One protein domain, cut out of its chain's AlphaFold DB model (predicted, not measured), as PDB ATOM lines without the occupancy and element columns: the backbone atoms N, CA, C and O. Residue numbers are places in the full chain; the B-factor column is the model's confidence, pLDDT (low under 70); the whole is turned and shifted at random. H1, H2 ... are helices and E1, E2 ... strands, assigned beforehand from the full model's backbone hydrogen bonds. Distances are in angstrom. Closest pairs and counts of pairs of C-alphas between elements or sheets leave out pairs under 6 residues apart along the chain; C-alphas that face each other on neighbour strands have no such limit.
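AT A GLANCE: This is residues 4 to 109 of the 159 residues of the protein "DNA-binding transcriptional activator CaiF" of Edwardsiella hoshinae (UniProt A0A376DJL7). What would one see first? Three helices, H2, H3 and H4, set about crosswise to one another, make the middle of the domain, with H2 and H4 packed on a long two-stranded hairpin of E1 and E2. Beyond these helices from the hairpin runs a long looped stretch, residues 12 to 38, and at its far end H1 sticks out with its residues 4 to 9. What are the counts and the size? The printed part has 106 residues, with four named helices and two named strands in the order H1 H2 H3 H4 E1 E2; the class is mixed and the sheet, order E1 - E2, is antiparallel. The whole is compact, with a radius of gyration of the C-alphas of 14.1 A and spans of 39 by 34 by 28 A.

IN THESE COORDINATES: Where are the helices? H1 is residues 4 to 11, with C-alpha 4 at (116.577, 26.962, -20.382), and H2 is residues 39 to 49, 15.7 A long from first to last C-alpha. H3 is residues 56 to 63, and H4 is residues 67 to 79, 18.7 A long. Where are the strands? E1 is residues 84 to 92, 25.3 A long, beginning with C-alpha 84 at (99.958, 31.275, 12.311). E2 is residues 99 to 108, 26.2 A long, and ends with C-alpha 108 at (97.605, 30.746, 8.350).

HOW THE PARTS SIT: How do the helices stand? H1 is apart from H2, H3 and H4. H2 and H3 are close but not clearly touching, about perpendicular at 78 degrees, the closest C-alphas being those of Val 43 and Ile 59, 7.3 A apart. H4 touches H2 with residues 73 to 77 alone, about perpendicular at 80 degrees, closest at the C-alphas of Tyr 40 and Gln 73, 5.9 A; it touches H3 at 79 degrees, about perpendicular, closest at those of Arg 56 and Ala 70, 5.2 A. How do the strands pair? E1 and E2 form a hairpin, antiparallel with 161 degrees between their directions; N 87 and O 104, 2.8 A, and N 102 and O 89, 2.9 A, are within hydrogen-bond range. What comes near them? The closest C-alphas of H2 and E2 are those of Leu 48 and Val 105, 5.1 A apart, and of H4 and E1 those of Ala 78 and Ser 86, 6.1 A apart. Are the helix backbones complete? In H1, H2, H3 and H4 every O i to N i+4 pair is within hydrogen-bond range.

THE WHOLE: How far does it reach? The two C-alphas farthest apart are those of Ala 4 and Ala 82, 42.0 A. Is there a cut, or a long link? The printed part has no cut, and the link H1 to H2, 27 residues, is long. Where is confidence low? Residues 4 to 12, 18, 20 and 95 to 97 have a pLDDT under 70, while the mean of the printed part is 86.2.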
ATOM      1  N   ALA A   4     116.474  25.509 -20.207       45.56
ATOM      2  CA  ALA A   4     116.577  26.962 -20.382       45.56
ATOM      3  C   ALA A   4     115.316  27.725 -19.923       45.56
ATOM      4  O   ALA A   4     115.422  28.795 -19.322       45.56
ATOM      5  N   ASP A   5     114.128  27.151 -20.136       46.66
ATOM      6  CA  ASP A   5     112.856  27.775 -19.744       46.66
ATOM      7  C   ASP A   5     112.620  27.733 -18.223       46.66
ATOM      8  O   ASP A   5     112.057  28.668 -17.646       46.66
ATOM      9  N   ASP A   6     113.112  26.689 -17.545       51.22
ATOM     10  CA  ASP A   6     113.012  26.536 -16.087       51.22
ATOM     11  C   ASP A   6     113.901  27.561 -15.358       51.22
ATOM     12  O   ASP A   6     113.517  28.127 -14.333       51.22
ATOM     13  N   GLU A   7     115.068  27.876 -15.921       45.56
ATOM     14  CA  GLU A   7     116.027  28.830 -15.358       45.56
ATOM     15  C   GLU A   7     115.573  30.290 -15.538       45.56
ATOM     16  O   GLU A   7     115.599  31.077 -14.584       45.56
ATOM     17  N   ALA A   8     115.006  30.634 -16.700       42.66
ATOM     18  CA  ALA A   8     114.358  31.930 -16.922       42.66
ATOM     19  C   ALA A   8     113.115  32.124 -16.023       42.66
ATOM     20  O   ALA A   8     112.897  33.207 -15.457       42.66
ATOM     21  N   ALA A   9     112.323  31.065 -15.811       51.03
ATOM     22  CA  ALA A   9     111.189  31.084 -14.887       51.03
ATOM     23  C   ALA A   9     111.630  31.241 -13.420       51.03
ATOM     24  O   ALA A   9     110.947  31.924 -12.650       51.03
ATOM     25  N   ARG A  10     112.777  30.671 -13.028       50.53
ATOM     26  CA  ARG A  10     113.393  30.880 -11.704       50.53
ATOM     27  C   ARG A  10     113.868  32.321 -11.522       50.53
ATOM     28  O   ARG A  10     113.583  32.914 -10.482       50.53
ATOM     29  N   HIS A  11     114.481  32.930 -12.540       51.25
ATOM     30  CA  HIS A  11     114.905  34.338 -12.509       51.25
ATOM     31  C   HIS A  11     113.731  35.313 -12.306       51.25
ATOM     32  O   HIS A  11     113.841  36.264 -11.531       51.25
ATOM     33  N   ARG A  12     112.557  35.044 -12.898       57.47
ATOM     34  CA  ARG A  12     111.337  35.861 -12.703       57.47
ATOM     35  C   ARG A  12     110.692  35.687 -11.316       57.47
ATOM     36  O   ARG A  12     109.782  36.441 -10.953       57.47
ATOM     37  N   ARG A  13     111.147  34.707 -10.525       70.38
ATOM     38  CA  ARG A  13     110.636  34.372  -9.182       70.38
ATOM     39  C   ARG A  13     111.509  34.886  -8.044       70.38
ATOM     40  O   ARG A  13     111.092  34.770  -6.891       70.38
ATOM     41  N   VAL A  14     112.661  35.487  -8.344       78.50
ATOM     42  CA  VAL A  14     113.535  36.087  -7.332       78.50
ATOM     43  C   VAL A  14     112.878  37.345  -6.770       78.50
ATOM     44  O   VAL A  14     112.648  38.337  -7.460       78.50
ATOM     45  N   ARG A  15     112.587  37.311  -5.477       81.31
ATOM     46  CA  ARG A  15     112.099  38.435  -4.695       81.31
ATOM     47  C   ARG A  15     113.275  39.128  -4.026       81.31
ATOM     48  O   ARG A  15     113.962  38.547  -3.181       81.31
ATOM     49  N   LYS A  16     113.462  40.401  -4.378       81.38
ATOM     50  CA  LYS A  16     114.435  41.265  -3.715       81.38
ATOM     51  C   LYS A  16     113.936  41.641  -2.317       81.38
ATOM     52  O   LYS A  16     112.755  41.956  -2.144       81.38
ATOM     53  N   PRO A  17     114.811  41.599  -1.309       77.31
ATOM     54  CA  PRO A  17     114.446  42.005   0.029       77.31
ATOM     55  C   PRO A  17     114.296  43.527   0.102       77.31
ATOM     56  O   PRO A  17     115.036  44.270  -0.532       77.31
ATOM     57  N   TYR A  18     113.359  43.994   0.928       69.81
ATOM     58  CA  TYR A  18     113.182  45.428   1.191       69.81
ATOM     59  C   TYR A  18     114.315  46.017   2.051       69.81
ATOM     60  O   TYR A  18     114.610  47.203   1.968       69.81
ATOM     61  N   GLN A  19     114.933  45.200   2.910       71.50
ATOM     62  CA  GLN A  19     116.043  45.614   3.771       71.50
ATOM     63  C   GLN A  19     117.334  44.969   3.268       71.50
ATOM     64  O   GLN A  19     117.352  43.769   3.010       71.50
ATOM     65  N   GLY A  20     118.410  45.751   3.151       68.38
ATOM     66  CA  GLY A  20     119.682  45.278   2.586       68.38
ATOM     67  C   GLY A  20     120.393  44.197   3.406       68.38
ATOM     68  O   GLY A  20     121.274  43.524   2.891       68.38
ATOM     69  N   ASN A  21     120.003  43.998   4.668       73.06
ATOM     70  CA  ASN A  21     120.510  42.923   5.524       73.06
ATOM     71  C   ASN A  21     119.751  41.594   5.357       73.06
ATOM     72  O   ASN A  21     120.034  40.638   6.079       73.06
ATOM     73  N   HIS A  22     118.748  41.535   4.482       72.06
ATOM     74  CA  HIS A  22     118.022  40.307   4.184       72.06
ATOM     75  C   HIS A  22     118.527  39.708   2.870       72.06
ATOM     76  O   HIS A  22     118.942  40.427   1.965       72.06
ATOM     77  N   GLU A  23     118.475  38.383   2.768       78.75
ATOM     78  CA  GLU A  23     118.821  37.647   1.551       78.75
ATOM     79  C   GLU A  23     117.680  37.749   0.521       78.75
ATOM     80  O   GLU A  23     116.499  37.858   0.882       78.75
ATOM     81  N   ALA A  24     118.023  37.710  -0.770       86.31
ATOM     82  CA  ALA A  24     117.031  37.482  -1.818       86.31
ATOM     83  C   ALA A  24     116.432  36.079  -1.665       86.31
ATOM     84  O   ALA A  24     117.097  35.163  -1.190       86.31
ATOM     85  N   CYS A  25     115.167  35.918  -2.042       87.12
ATOM     86  CA  CYS A  25     114.472  34.640  -1.908       87.12
ATOM     87  C   CYS A  25     113.692  34.304  -3.172       87.12
ATOM     88  O   CYS A  25     113.205  35.191  -3.869       87.12
ATOM     89  N   LEU A  26     113.554  33.021  -3.464       90.12
ATOM     90  CA  LEU A  26     112.672  32.516  -4.504       90.12
ATOM     91  C   LEU A  26     111.240  32.461  -3.979       90.12
ATOM     92  O   LEU A  26     111.002  32.169  -2.807       90.12
ATOM     93  N   VAL A  27     110.279  32.740  -4.857       90.44
ATOM     94  CA  VAL A  27     108.854  32.510  -4.598       90.44
ATOM     95  C   VAL A  27     108.449  31.187  -5.261       90.44
ATOM     96  O   VAL A  27     108.382  31.140  -6.496       90.44
ATOM     97  N   PRO A  28     108.194  30.117  -4.477       89.38
ATOM     98  CA  PRO A  28     107.665  28.859  -4.996       89.38
ATOM     99  C   PRO A  28     106.367  29.037  -5.790       89.38
ATOM    100  O   PRO A  28     105.595  29.966  -5.545       89.38
ATOM    101  N   LEU A  29     106.117  28.101  -6.707       85.19
ATOM    102  CA  LEU A  29     104.866  27.999  -7.462       85.19
ATOM    103  C   LEU A  29     103.638  28.002  -6.536       85.19
ATOM    104  O   LEU A  29     103.614  27.317  -5.512       85.19
ATOM    105  N   GLY A  30     102.609  28.762  -6.908       85.38
ATOM    106  CA  GLY A  30     101.352  28.866  -6.164       85.38
ATOM    107  C   GLY A  30     101.388  29.853  -4.994       85.38
ATOM    108  O   GLY A  30     100.401  29.972  -4.262       85.38
ATOM    109  N   LEU A  31     102.500  30.563  -4.784       90.31
ATOM    110  CA  LEU A  31     102.633  31.603  -3.756       90.31
ATOM    111  C   LEU A  31     102.695  33.020  -4.330       90.31
ATOM    112  O   LEU A  31     102.919  33.973  -3.581       90.31
ATOM    113  N   GLU A  32     102.470  33.186  -5.631       88.62
ATOM    114  CA  GLU A  32     102.536  34.471  -6.328       88.62
ATOM    115  C   GLU A  32     101.588  35.510  -5.703       88.62
ATOM    116  O   GLU A  32     101.988  36.657  -5.506       88.62
ATOM    117  N   ALA A  33     100.394  35.092  -5.264       88.31
ATOM    118  CA  ALA A  33      99.420  35.950  -4.575       88.31
ATOM    119  C   ALA A  33      99.933  36.541  -3.245       88.31
ATOM    120  O   ALA A  33      99.409  37.538  -2.749       88.31
ATOM    121  N   TYR A  34     100.967  35.940  -2.654       89.06
ATOM    122  CA  TYR A  34     101.556  36.368  -1.388       89.06
ATOM    123  C   TYR A  34     102.899  37.083  -1.567       89.06
ATOM    124  O   TYR A  34     103.530  37.413  -0.566       89.06
ATOM    125  N   ARG A  35     103.346  37.348  -2.803       86.69
ATOM    126  CA  ARG A  35     104.676  37.911  -3.112       86.69
ATOM    127  C   ARG A  35     105.006  39.195  -2.340       86.69
ATOM    128  O   ARG A  35     106.142  39.368  -1.895       86.69
ATOM    129  N   GLU A  36     104.015  40.056  -2.131       86.44
ATOM    130  CA  GLU A  36     104.182  41.331  -1.419       86.44
ATOM    131  C   GLU A  36     104.192  41.183   0.111       86.44
ATOM    132  O   GLU A  36     104.557  42.105   0.847       86.44
ATOM    133  N   ARG A  37     103.836  40.006   0.632       89.50
ATOM    134  CA  ARG A  37     103.810  39.749   2.072       89.50
ATOM    135  C   ARG A  37     105.215  39.473   2.622       89.50
ATOM    136  O   ARG A  37     106.144  39.151   1.881       89.50
ATOM    137  N   PRO A  38     105.438  39.610   3.940       91.00
ATOM    138  CA  PRO A  38     106.712  39.250   4.560       91.00
ATOM    139  C   PRO A  38     107.088  37.783   4.310       91.00
ATOM    140  O   PRO A  38     106.210  36.927   4.249       91.00
ATOM    141  N   LEU A  39     108.393  37.481   4.246       92.38
ATOM    142  CA  LEU A  39     108.902  36.139   3.912       92.38
ATOM    143  C   LEU A  39     108.284  35.032   4.778       92.38
ATOM    144  O   LEU A  39     107.882  34.004   4.248       92.38
ATOM    145  N   TYR A  40     108.131  35.262   6.085       94.19
ATOM    146  CA  TYR A  40     107.548  34.262   6.981       94.19
ATOM    147  C   TYR A  40     106.115  33.868   6.587       94.19
ATOM    148  O   TYR A  40     105.723  32.733   6.817       94.19
ATOM    149  N   VAL A  41     105.335  34.761   5.965       95.12
ATOM    150  CA  VAL A  41     103.986  34.421   5.487       95.12
ATOM    151  C   VAL A  41     104.067  33.478   4.296       95.12
ATOM    152  O   VAL A  41     103.338  32.491   4.263       95.12
ATOM    153  N   LEU A  42     104.976  33.734   3.350       95.06
ATOM    154  CA  LEU A  42     105.184  32.833   2.216       95.06
ATOM    155  C   LEU A  42     105.654  31.459   2.705       95.06
ATOM    156  O   LEU A  42     105.115  30.445   2.273       95.06
ATOM    157  N   VAL A  43     106.602  31.419   3.646       96.19
ATOM    158  CA  VAL A  43     107.072  30.161   4.246       96.19
ATOM    159  C   VAL A  43     105.924  29.433   4.949       96.19
ATOM    160  O   VAL A  43     105.770  28.234   4.753       96.19
ATOM    161  N   ALA A  44     105.078  30.138   5.708       97.00
ATOM    162  CA  ALA A  44     103.927  29.531   6.376       97.00
ATOM    163  C   ALA A  44     102.939  28.909   5.377       97.00
ATOM    164  O   ALA A  44     102.527  27.766   5.559       97.00
ATOM    165  N   GLN A  45     102.600  29.642   4.312       96.75
ATOM    166  CA  GLN A  45     101.697  29.172   3.258       96.75
ATOM    167  C   GLN A  45     102.274  27.969   2.510       96.75
ATOM    168  O   GLN A  45     101.559  27.022   2.195       96.75
ATOM    169  N   TRP A  46     103.580  27.980   2.250       96.62
ATOM    170  CA  TRP A  46     104.258  26.849   1.636       96.62
ATOM    171  C   TRP A  46     104.232  25.611   2.531       96.62
ATOM    172  O   TRP A  46     103.855  24.542   2.059       96.62
ATOM    173  N   CYS A  47     104.566  25.762   3.819       96.44
ATOM    174  CA  CYS A  47     104.520  24.675   4.796       96.44
ATOM    175  C   CYS A  47     103.110  24.093   4.947       96.44
ATOM    176  O   CYS A  47     102.978  22.882   5.075       96.44
ATOM    177  N   LEU A  48     102.071  24.936   4.908       96.12
ATOM    178  CA  LEU A  48     100.677  24.491   4.966       96.12
ATOM    179  C   LEU A  48     100.344  23.553   3.792       96.12
ATOM    180  O   LEU A  48      99.746  22.504   4.004       96.12
ATOM    181  N   ARG A  49     100.812  23.879   2.578       95.12
ATOM    182  CA  ARG A  49     100.636  23.041   1.375       95.12
ATOM    183  C   ARG A  49     101.439  21.737   1.389       95.12
ATOM    184  O   ARG A  49     101.149  20.861   0.589       95.12
ATOM    185  N   GLN A  50     102.462  21.609   2.238       94.12
ATOM    186  CA  GLN A  50     103.200  20.344   2.372       94.12
ATOM    187  C   GLN A  50     102.423  19.300   3.191       94.12
ATOM    188  O   GLN A  50     102.831  18.145   3.222       94.12
ATOM    189  N   GLU A  51     101.372  19.712   3.919       88.44
ATOM    190  CA  GLU A  51     100.500  18.875   4.766       88.44
ATOM    191  C   GLU A  51     101.215  18.026   5.844       88.44
ATOM    192  O   GLU A  51     100.596  17.246   6.575       88.44
ATOM    193  N   GLY A  52     102.516  18.247   6.041       94.31
ATOM    194  CA  GLY A  52     103.387  17.421   6.867       94.31
ATOM    195  C   GLY A  52     104.456  18.207   7.622       94.31
ATOM    196  O   GLY A  52     104.388  19.425   7.788       94.31
ATOM    197  N   TRP A  53     105.440  17.469   8.134       96.38
ATOM    198  CA  TRP A  53     106.562  18.034   8.876       96.38
ATOM    199  C   TRP A  53     107.634  18.554   7.926       96.38
ATOM    200  O   TRP A  53     108.122  17.830   7.060       96.38
ATOM    201  N   VAL A  54     108.022  19.806   8.134       96.38
ATOM    202  CA  VAL A  54     108.992  20.518   7.310       96.38
ATOM    203  C   VAL A  54     110.194  20.908   8.159       96.38
ATOM    204  O   VAL A  54     110.050  21.495   9.233       96.38
ATOM    205  N   ASN A  55     111.395  20.615   7.669       94.81
ATOM    206  CA  ASN A  55     112.650  20.994   8.313       94.81
ATOM    207  C   ASN A  55     113.302  22.229   7.661       94.81
ATOM    208  O   ASN A  55     112.897  22.709   6.599       94.81
ATOM    209  N   ARG A  56     114.369  22.739   8.293       94.69
ATOM    210  CA  ARG A  56     115.093  23.928   7.806       94.69
ATOM    211  C   ARG A  56     115.669  23.757   6.394       94.69
ATOM    212  O   ARG A  56     115.722  24.730   5.653       94.69
ATOM    213  N   ASN A  57     116.111  22.552   6.030       94.38
ATOM    214  CA  ASN A  57     116.779  22.303   4.751       94.38
ATOM    215  C   ASN A  57     115.765  22.337   3.603       94.38
ATOM    216  O   ASN A  57     116.052  22.897   2.553       94.38
ATOM    217  N   GLN A  58     114.559  21.809   3.831       95.31
ATOM    218  CA  GLN A  58     113.455  21.887   2.876       95.31
ATOM    219  C   GLN A  58     113.049  23.342   2.610       95.31
ATOM    220  O   GLN A  58     112.886  23.732   1.459       95.31
ATOM    221  N   ILE A  59     112.964  24.170   3.659       95.56
ATOM    222  CA  ILE A  59     112.683  25.609   3.514       95.56
ATOM    223  C   ILE A  59     113.823  26.314   2.769       95.56
ATOM    224  O   ILE A  59     113.568  27.094   1.856       95.56
ATOM    225  N   ALA A  60     115.077  26.040   3.140       95.00
ATOM    226  CA  ALA A  60     116.244  26.626   2.488       95.00
ATOM    227  C   ALA A  60     116.257  26.330   0.980       95.00
ATOM    228  O   ALA A  60     116.412  27.250   0.181       95.00
ATOM    229  N   ALA A  61     116.001  25.076   0.597       94.06
ATOM    230  CA  ALA A  61     115.932  24.657  -0.797       94.06
ATOM    231  C   ALA A  61     114.760  25.307  -1.551       94.06
ATOM    232  O   ALA A  61     114.958  25.854  -2.632       94.06
ATOM    233  N   ALA A  62     113.553  25.304  -0.974       94.00
ATOM    234  CA  ALA A  62     112.361  25.839  -1.635       94.00
ATOM    235  C   ALA A  62     112.433  27.357  -1.873       94.00
ATOM    236  O   ALA A  62     111.956  27.852  -2.891       94.00
ATOM    237  N   PHE A  63     113.029  28.097  -0.936       93.06
ATOM    238  CA  PHE A  63     113.101  29.558  -0.988       93.06
ATOM    239  C   PHE A  63     114.460  30.090  -1.448       93.06
ATOM    240  O   PHE A  63     114.618  31.305  -1.548       93.06
ATOM    241  N   GLY A  64     115.441  29.225  -1.720       92.00
ATOM    242  CA  GLY A  64     116.796  29.641  -2.093       92.00
ATOM    243  C   GLY A  64     117.475  30.525  -1.039       92.00
ATOM    244  O   GLY A  64     118.196  31.449  -1.398       92.00
ATOM    245  N   ILE A  65     117.203  30.285   0.249       92.69
ATOM    246  CA  ILE A  65     117.770  31.045   1.378       92.69
ATOM    247  C   ILE A  65     118.774  30.197   2.157       92.69
ATOM    248  O   ILE A  65     118.760  28.968   2.076       92.69
ATOM    249  N   SER A  66     119.609  30.829   2.982       93.38
ATOM    250  CA  SER A  66     120.548  30.082   3.819       93.38
ATOM    251  C   SER A  66     119.837  29.223   4.878       93.38
ATOM    252  O   SER A  66     118.768  29.563   5.396       93.38
ATOM    253  N   ALA A  67     120.459  28.108   5.283       92.12
ATOM    254  CA  ALA A  67     119.934  27.253   6.357       92.12
ATOM    255  C   ALA A  67     119.774  28.010   7.693       92.12
ATOM    256  O   ALA A  67     118.887  27.706   8.499       92.12
ATOM    257  N   ARG A  68     120.613  29.032   7.919       92.69
ATOM    258  CA  ARG A  68     120.505  29.954   9.055       92.69
ATOM    259  C   ARG A  68     119.222  30.781   8.961       92.69
ATOM    260  O   ARG A  68     118.443  30.779   9.915       92.69
ATOM    261  N   SER A  69     118.975  31.422   7.817       93.12
ATOM    262  CA  SER A  69     117.735  32.156   7.542       93.12
ATOM    263  C   SER A  69     116.507  31.258   7.704       93.12
ATOM    264  O   SER A  69     115.555  31.640   8.380       93.12
ATOM    265  N   ALA A  70     116.544  30.028   7.187       94.81
ATOM    266  CA  ALA A  70     115.455  29.065   7.346       94.81
ATOM    267  C   ALA A  70     115.195  28.692   8.818       94.81
ATOM    268  O   ALA A  70     114.046  28.631   9.253       94.81
ATOM    269  N   THR A  71     116.248  28.514   9.622       94.62
ATOM    270  CA  THR A  71     116.118  28.265  11.072       94.62
ATOM    271  C   THR A  71     115.462  29.448  11.791       94.62
ATOM    272  O   THR A  71     114.610  29.265  12.669       94.62
ATOM    273  N   PHE A  72     115.818  30.674  11.393       93.69
ATOM    274  CA  PHE A  72     115.154  31.872  11.893       93.69
ATOM    275  C   PHE A  72     113.671  31.885  11.510       93.69
ATOM    276  O   PHE A  72     112.841  32.142  12.380       93.69
ATOM    277  N   GLN A  73     113.320  31.533  10.265       95.19
ATOM    278  CA  GLN A  73     111.919  31.430   9.840       95.19
ATOM    279  C   GLN A  73     111.141  30.435  10.709       95.19
ATOM    280  O   GLN A  73     110.112  30.817  11.254       95.19
ATOM    281  N   LEU A  74     111.650  29.217  10.937       94.50
ATOM    282  CA  LEU A  74     111.004  28.224  11.815       94.50
ATOM    283  C   LEU A  74     110.670  28.797  13.198       94.50
ATOM    284  O   LEU A  74     109.541  28.701  13.681       94.50
ATOM    285  N   THR A  75     111.660  29.440  13.816       93.69
ATOM    286  CA  THR A  75     111.507  30.047  15.142       93.69
ATOM    287  C   THR A  75     110.515  31.210  15.109       93.69
ATOM    288  O   THR A  75     109.732  31.398  16.039       93.69
ATOM    289  N   TYR A  76     110.536  32.005  14.038       94.81
ATOM    290  CA  TYR A  76     109.665  33.160  13.874       94.81
ATOM    291  C   TYR A  76     108.201  32.752  13.682       94.81
ATOM    292  O   TYR A  76     107.327  33.330  14.327       94.81
ATOM    293  N   LEU A  77     107.942  31.722  12.872       95.31
ATOM    294  CA  LEU A  77     106.614  31.139  12.667       95.31
ATOM    295  C   LEU A  77     105.995  30.709  14.001       95.31
ATOM    296  O   LEU A  77     104.911  31.169  14.348       95.31
ATOM    297  N   ALA A  78     106.736  29.928  14.795       93.44
ATOM    298  CA  ALA A  78     106.272  29.433  16.092       93.44
ATOM    299  C   ALA A  78     105.938  30.557  17.096       93.44
ATOM    300  O   ALA A  78     105.108  30.383  17.991       93.44
ATOM    301  N   ARG A  79     106.570  31.731  16.956       95.00
ATOM    302  CA  ARG A  79     106.303  32.916  17.789       95.00
ATOM    303  C   ARG A  79     105.098  33.726  17.309       95.00
ATOM    304  O   ARG A  79     104.513  34.463  18.101       95.00
ATOM    305  N   LYS A  80     104.692  33.615  16.042       94.06
ATOM    306  CA  LYS A  80     103.592  34.390  15.439       94.06
ATOM    307  C   LYS A  80     102.222  33.731  15.625       94.06
ATOM    308  O   LYS A  80     101.419  33.694  14.700       94.06
ATOM    309  N   LYS A  81     101.918  33.317  16.859       92.56
ATOM    310  CA  LYS A  81     100.704  32.559  17.223       92.56
ATOM    311  C   LYS A  81      99.381  33.242  16.851       92.56
ATOM    312  O   LYS A  81      98.415  32.562  16.549       92.56
ATOM    313  N   ALA A  82      99.343  34.577  16.831       92.88
ATOM    314  CA  ALA A  82      98.147  35.332  16.440       92.88
ATOM    315  C   ALA A  82      97.827  35.248  14.936       92.88
ATOM    316  O   ALA A  82      96.709  35.538  14.529       92.88
ATOM    317  N   GLN A  83      98.813  34.914  14.101       95.25
ATOM    318  CA  GLN A  83      98.654  34.870  12.645       95.25
ATOM    319  C   GLN A  83      98.854  33.469  12.077       95.25
ATOM    320  O   GLN A  83      98.420  33.202  10.962       95.25
ATOM    321  N   ILE A  84      99.556  32.593  12.793       96.88
ATOM    322  CA  ILE A  84      99.958  31.275  12.311       96.88
ATOM    323  C   ILE A  84      99.764  30.266  13.440       96.88
ATOM    324  O   ILE A  84     100.367  30.395  14.508       96.88
ATOM    325  N   ALA A  85      98.957  29.242  13.174       96.94
ATOM    326  CA  ALA A  85      98.854  28.067  14.024       96.94
ATOM    327  C   ALA A  85      99.866  27.024  13.539       96.94
ATOM    328  O   ALA A  85      99.811  26.570  12.394       96.94
ATOM    329  N   SER A  86     100.812  26.645  14.398       96.31
ATOM    330  CA  SER A  86     101.874  25.699  14.048       96.31
ATOM    331  C   SER A  86     102.313  24.863  15.239       96.31
ATOM    332  O   SER A  86     102.328  25.357  16.367       96.31
ATOM    333  N   VAL A  87     102.768  23.645  14.965       96.69
ATOM    334  CA  VAL A  87     103.386  22.742  15.937       96.69
ATOM    335  C   VAL A  87     104.865  22.602  15.605       96.69
ATOM    336  O   VAL A  87     105.227  22.418  14.444       96.69
ATOM    337  N   LEU A  88     105.720  22.681  16.622       94.56
ATOM    338  CA  LEU A  88     107.160  22.476  16.497       94.56
ATOM    339  C   LEU A  88     107.546  21.188  17.226       94.56
ATOM    340  O   LEU A  88     107.073  20.945  18.335       94.56
ATOM    341  N   ARG A  89     108.440  20.397  16.636       93.88
ATOM    342  CA  ARG A  89     109.070  19.254  17.302       93.88
ATOM    343  C   ARG A  89     110.571  19.248  17.060       93.88
ATOM    344  O   ARG A  89     111.057  19.803  16.074       93.88
ATOM    345  N   LYS A  90     111.300  18.575  17.944       92.25
ATOM    346  CA  LYS A  90     112.704  18.225  17.738       92.25
ATOM    347  C   LYS A  90     112.794  16.735  17.450       92.25
ATOM    348  O   LYS A  90     112.192  15.941  18.164       92.25
ATOM    349  N   VAL A  91     113.519  16.369  16.402       90.62
ATOM    350  CA  VAL A  91     113.693  14.978  15.976       90.62
ATOM    351  C   VAL A  91     115.179  14.669  15.895       90.62
ATOM    352  O   VAL A  91     115.938  15.414  15.272       90.62
ATOM    353  N   ARG A  92     115.597  13.553  16.491       87.12
ATOM    354  CA  ARG A  92     116.919  12.965  16.247       87.12
ATOM    355  C   ARG A  92     116.816  12.054  15.033       87.12
ATOM    356  O   ARG A  92     115.956  11.179  14.998       87.12
ATOM    357  N   ARG A  93     117.647  12.282  14.015       76.50
ATOM    358  CA  ARG A  93     117.670  11.439  12.812       76.50
ATOM    359  C   ARG A  93     118.850  10.472  12.893       76.50
ATOM    360  O   ARG A  93     119.988  10.883  12.692       76.50
ATOM    361  N   GLY A  94     118.560   9.198  13.158       75.06
ATOM    362  CA  GLY A  94     119.552   8.118  13.160       75.06
ATOM    363  C   GLY A  94     120.704   8.359  14.139       75.06
ATOM    364  O   GLY A  94     120.474   8.713  15.292       75.06
ATOM    365  N   THR A  95     121.938   8.194  13.657       67.44
ATOM    366  CA  THR A  95     123.191   8.395  14.413       67.44
ATOM    367  C   THR A  95     123.601   9.862  14.554       67.44
ATOM    368  O   THR A  95     124.626  10.157  15.168       67.44
ATOM    369  N   ALA A  96     122.834  10.805  13.995       68.62
ATOM    370  CA  ALA A  96     123.161  12.215  14.113       68.62
ATOM    371  C   ALA A  96     123.042  12.661  15.576       68.62
ATOM    372  O   ALA A  96     121.966  12.632  16.174       68.62
ATOM    373  N   MET A  97     124.153  13.150  16.125       67.44
ATOM    374  CA  MET A  97     124.228  13.678  17.489       67.44
ATOM    375  C   MET A  97     123.358  14.936  17.687       67.44
ATOM    376  O   MET A  97     123.046  15.307  18.815       67.44
ATOM    377  N   MET A  98     122.947  15.592  16.596       71.81
ATOM    378  CA  MET A  98     122.225  16.862  16.622       71.81
ATOM    379  C   MET A  98     120.736  16.701  16.292       71.81
ATOM    380  O   MET A  98     120.351  16.100  15.289       71.81
ATOM    381  N   GLU A  99     119.891  17.313  17.121       84.38
ATOM    382  CA  GLU A  99     118.444  17.384  16.919       84.38
ATOM    383  C   GLU A  99     118.082  18.352  15.785       84.38
ATOM    384  O   GLU A  99     118.517  19.506  15.758       84.38
ATOM    385  N   SER A 100     117.230  17.902  14.863       85.62
ATOM    386  CA  SER A 100     116.653  18.741  13.815       85.62
ATOM    387  C   SER A 100     115.288  19.261  14.251       85.62
ATOM    388  O   SER A 100     114.441  18.501  14.722       85.62
ATOM    389  N   SER A 101     115.073  20.568  14.107       91.69
ATOM    390  CA  SER A 101     113.763  21.176  14.356       91.69
ATOM    391  C   SER A 101     112.880  21.037  13.123       91.69
ATOM    392  O   SER A 101     113.276  21.418  12.018       91.69
ATOM    393  N   GLU A 102     111.671  20.532  13.333       94.94
ATOM    394  CA  GLU A 102     110.649  20.384  12.304       94.94
ATOM    395  C   GLU A 102     109.386  21.132  12.723       94.94
ATOM    396  O   GLU A 102     109.017  21.140  13.900       94.94
ATOM    397  N   ILE A 103     108.721  21.758  11.757       96.38
ATOM    398  CA  ILE A 103     107.466  22.477  11.959       96.38
ATOM    399  C   ILE A 103     106.364  21.861  11.107       96.38
ATOM    400  O   ILE A 103     106.598  21.469   9.965       96.38
ATOM    401  N   ARG A 104     105.152  21.825  11.648       97.50
ATOM    402  CA  ARG A 104     103.925  21.594  10.892       97.50
ATOM    403  C   ARG A 104     103.038  22.817  11.045       97.50
ATOM    404  O   ARG A 104     102.692  23.190  12.166       97.50
ATOM    405  N   VAL A 105     102.700  23.464   9.936       97.12
ATOM    406  CA  VAL A 105     101.759  24.592   9.933       97.12
ATOM    407  C   VAL A 105     100.360  24.024   9.750       97.12
ATOM    408  O   VAL A 105     100.121  23.273   8.814       97.12
ATOM    409  N   LEU A 106      99.468  24.349  10.679       97.19
ATOM    410  CA  LEU A 106      98.082  23.881  10.681       97.19
ATOM    411  C   LEU A 106      97.162  24.893  10.006       97.19
ATOM    412  O   LEU A 106      96.198  24.518   9.353       97.19
ATOM    413  N   TRP A 107      97.460  26.183  10.177       96.69
ATOM    414  CA  TRP A 107      96.647  27.252   9.618       96.69
ATOM    415  C   TRP A 107      97.417  28.571   9.534       96.69
ATOM    416  O   TRP A 107      98.292  28.853  10.359       96.69
ATOM    417  N   VAL A 108      97.058  29.399   8.551       96.81
ATOM    418  CA  VAL A 108      97.605  30.746   8.350       96.81
ATOM    419  C   VAL A 108      96.454  31.732   8.199       96.81
ATOM    420  O   VAL A 108      95.591  31.564   7.341       96.81
ATOM    421  N   HIS A 109      96.472  32.791   9.004       95.88
ATOM    422  CA  HIS A 109      95.457  33.834   8.973       95.88
ATOM    423  C   HIS A 109      95.424  34.530   7.601       95.88
ATOM    424  O   HIS A 109      96.485  34.916   7.095       95.88
TER     425      HIS A 109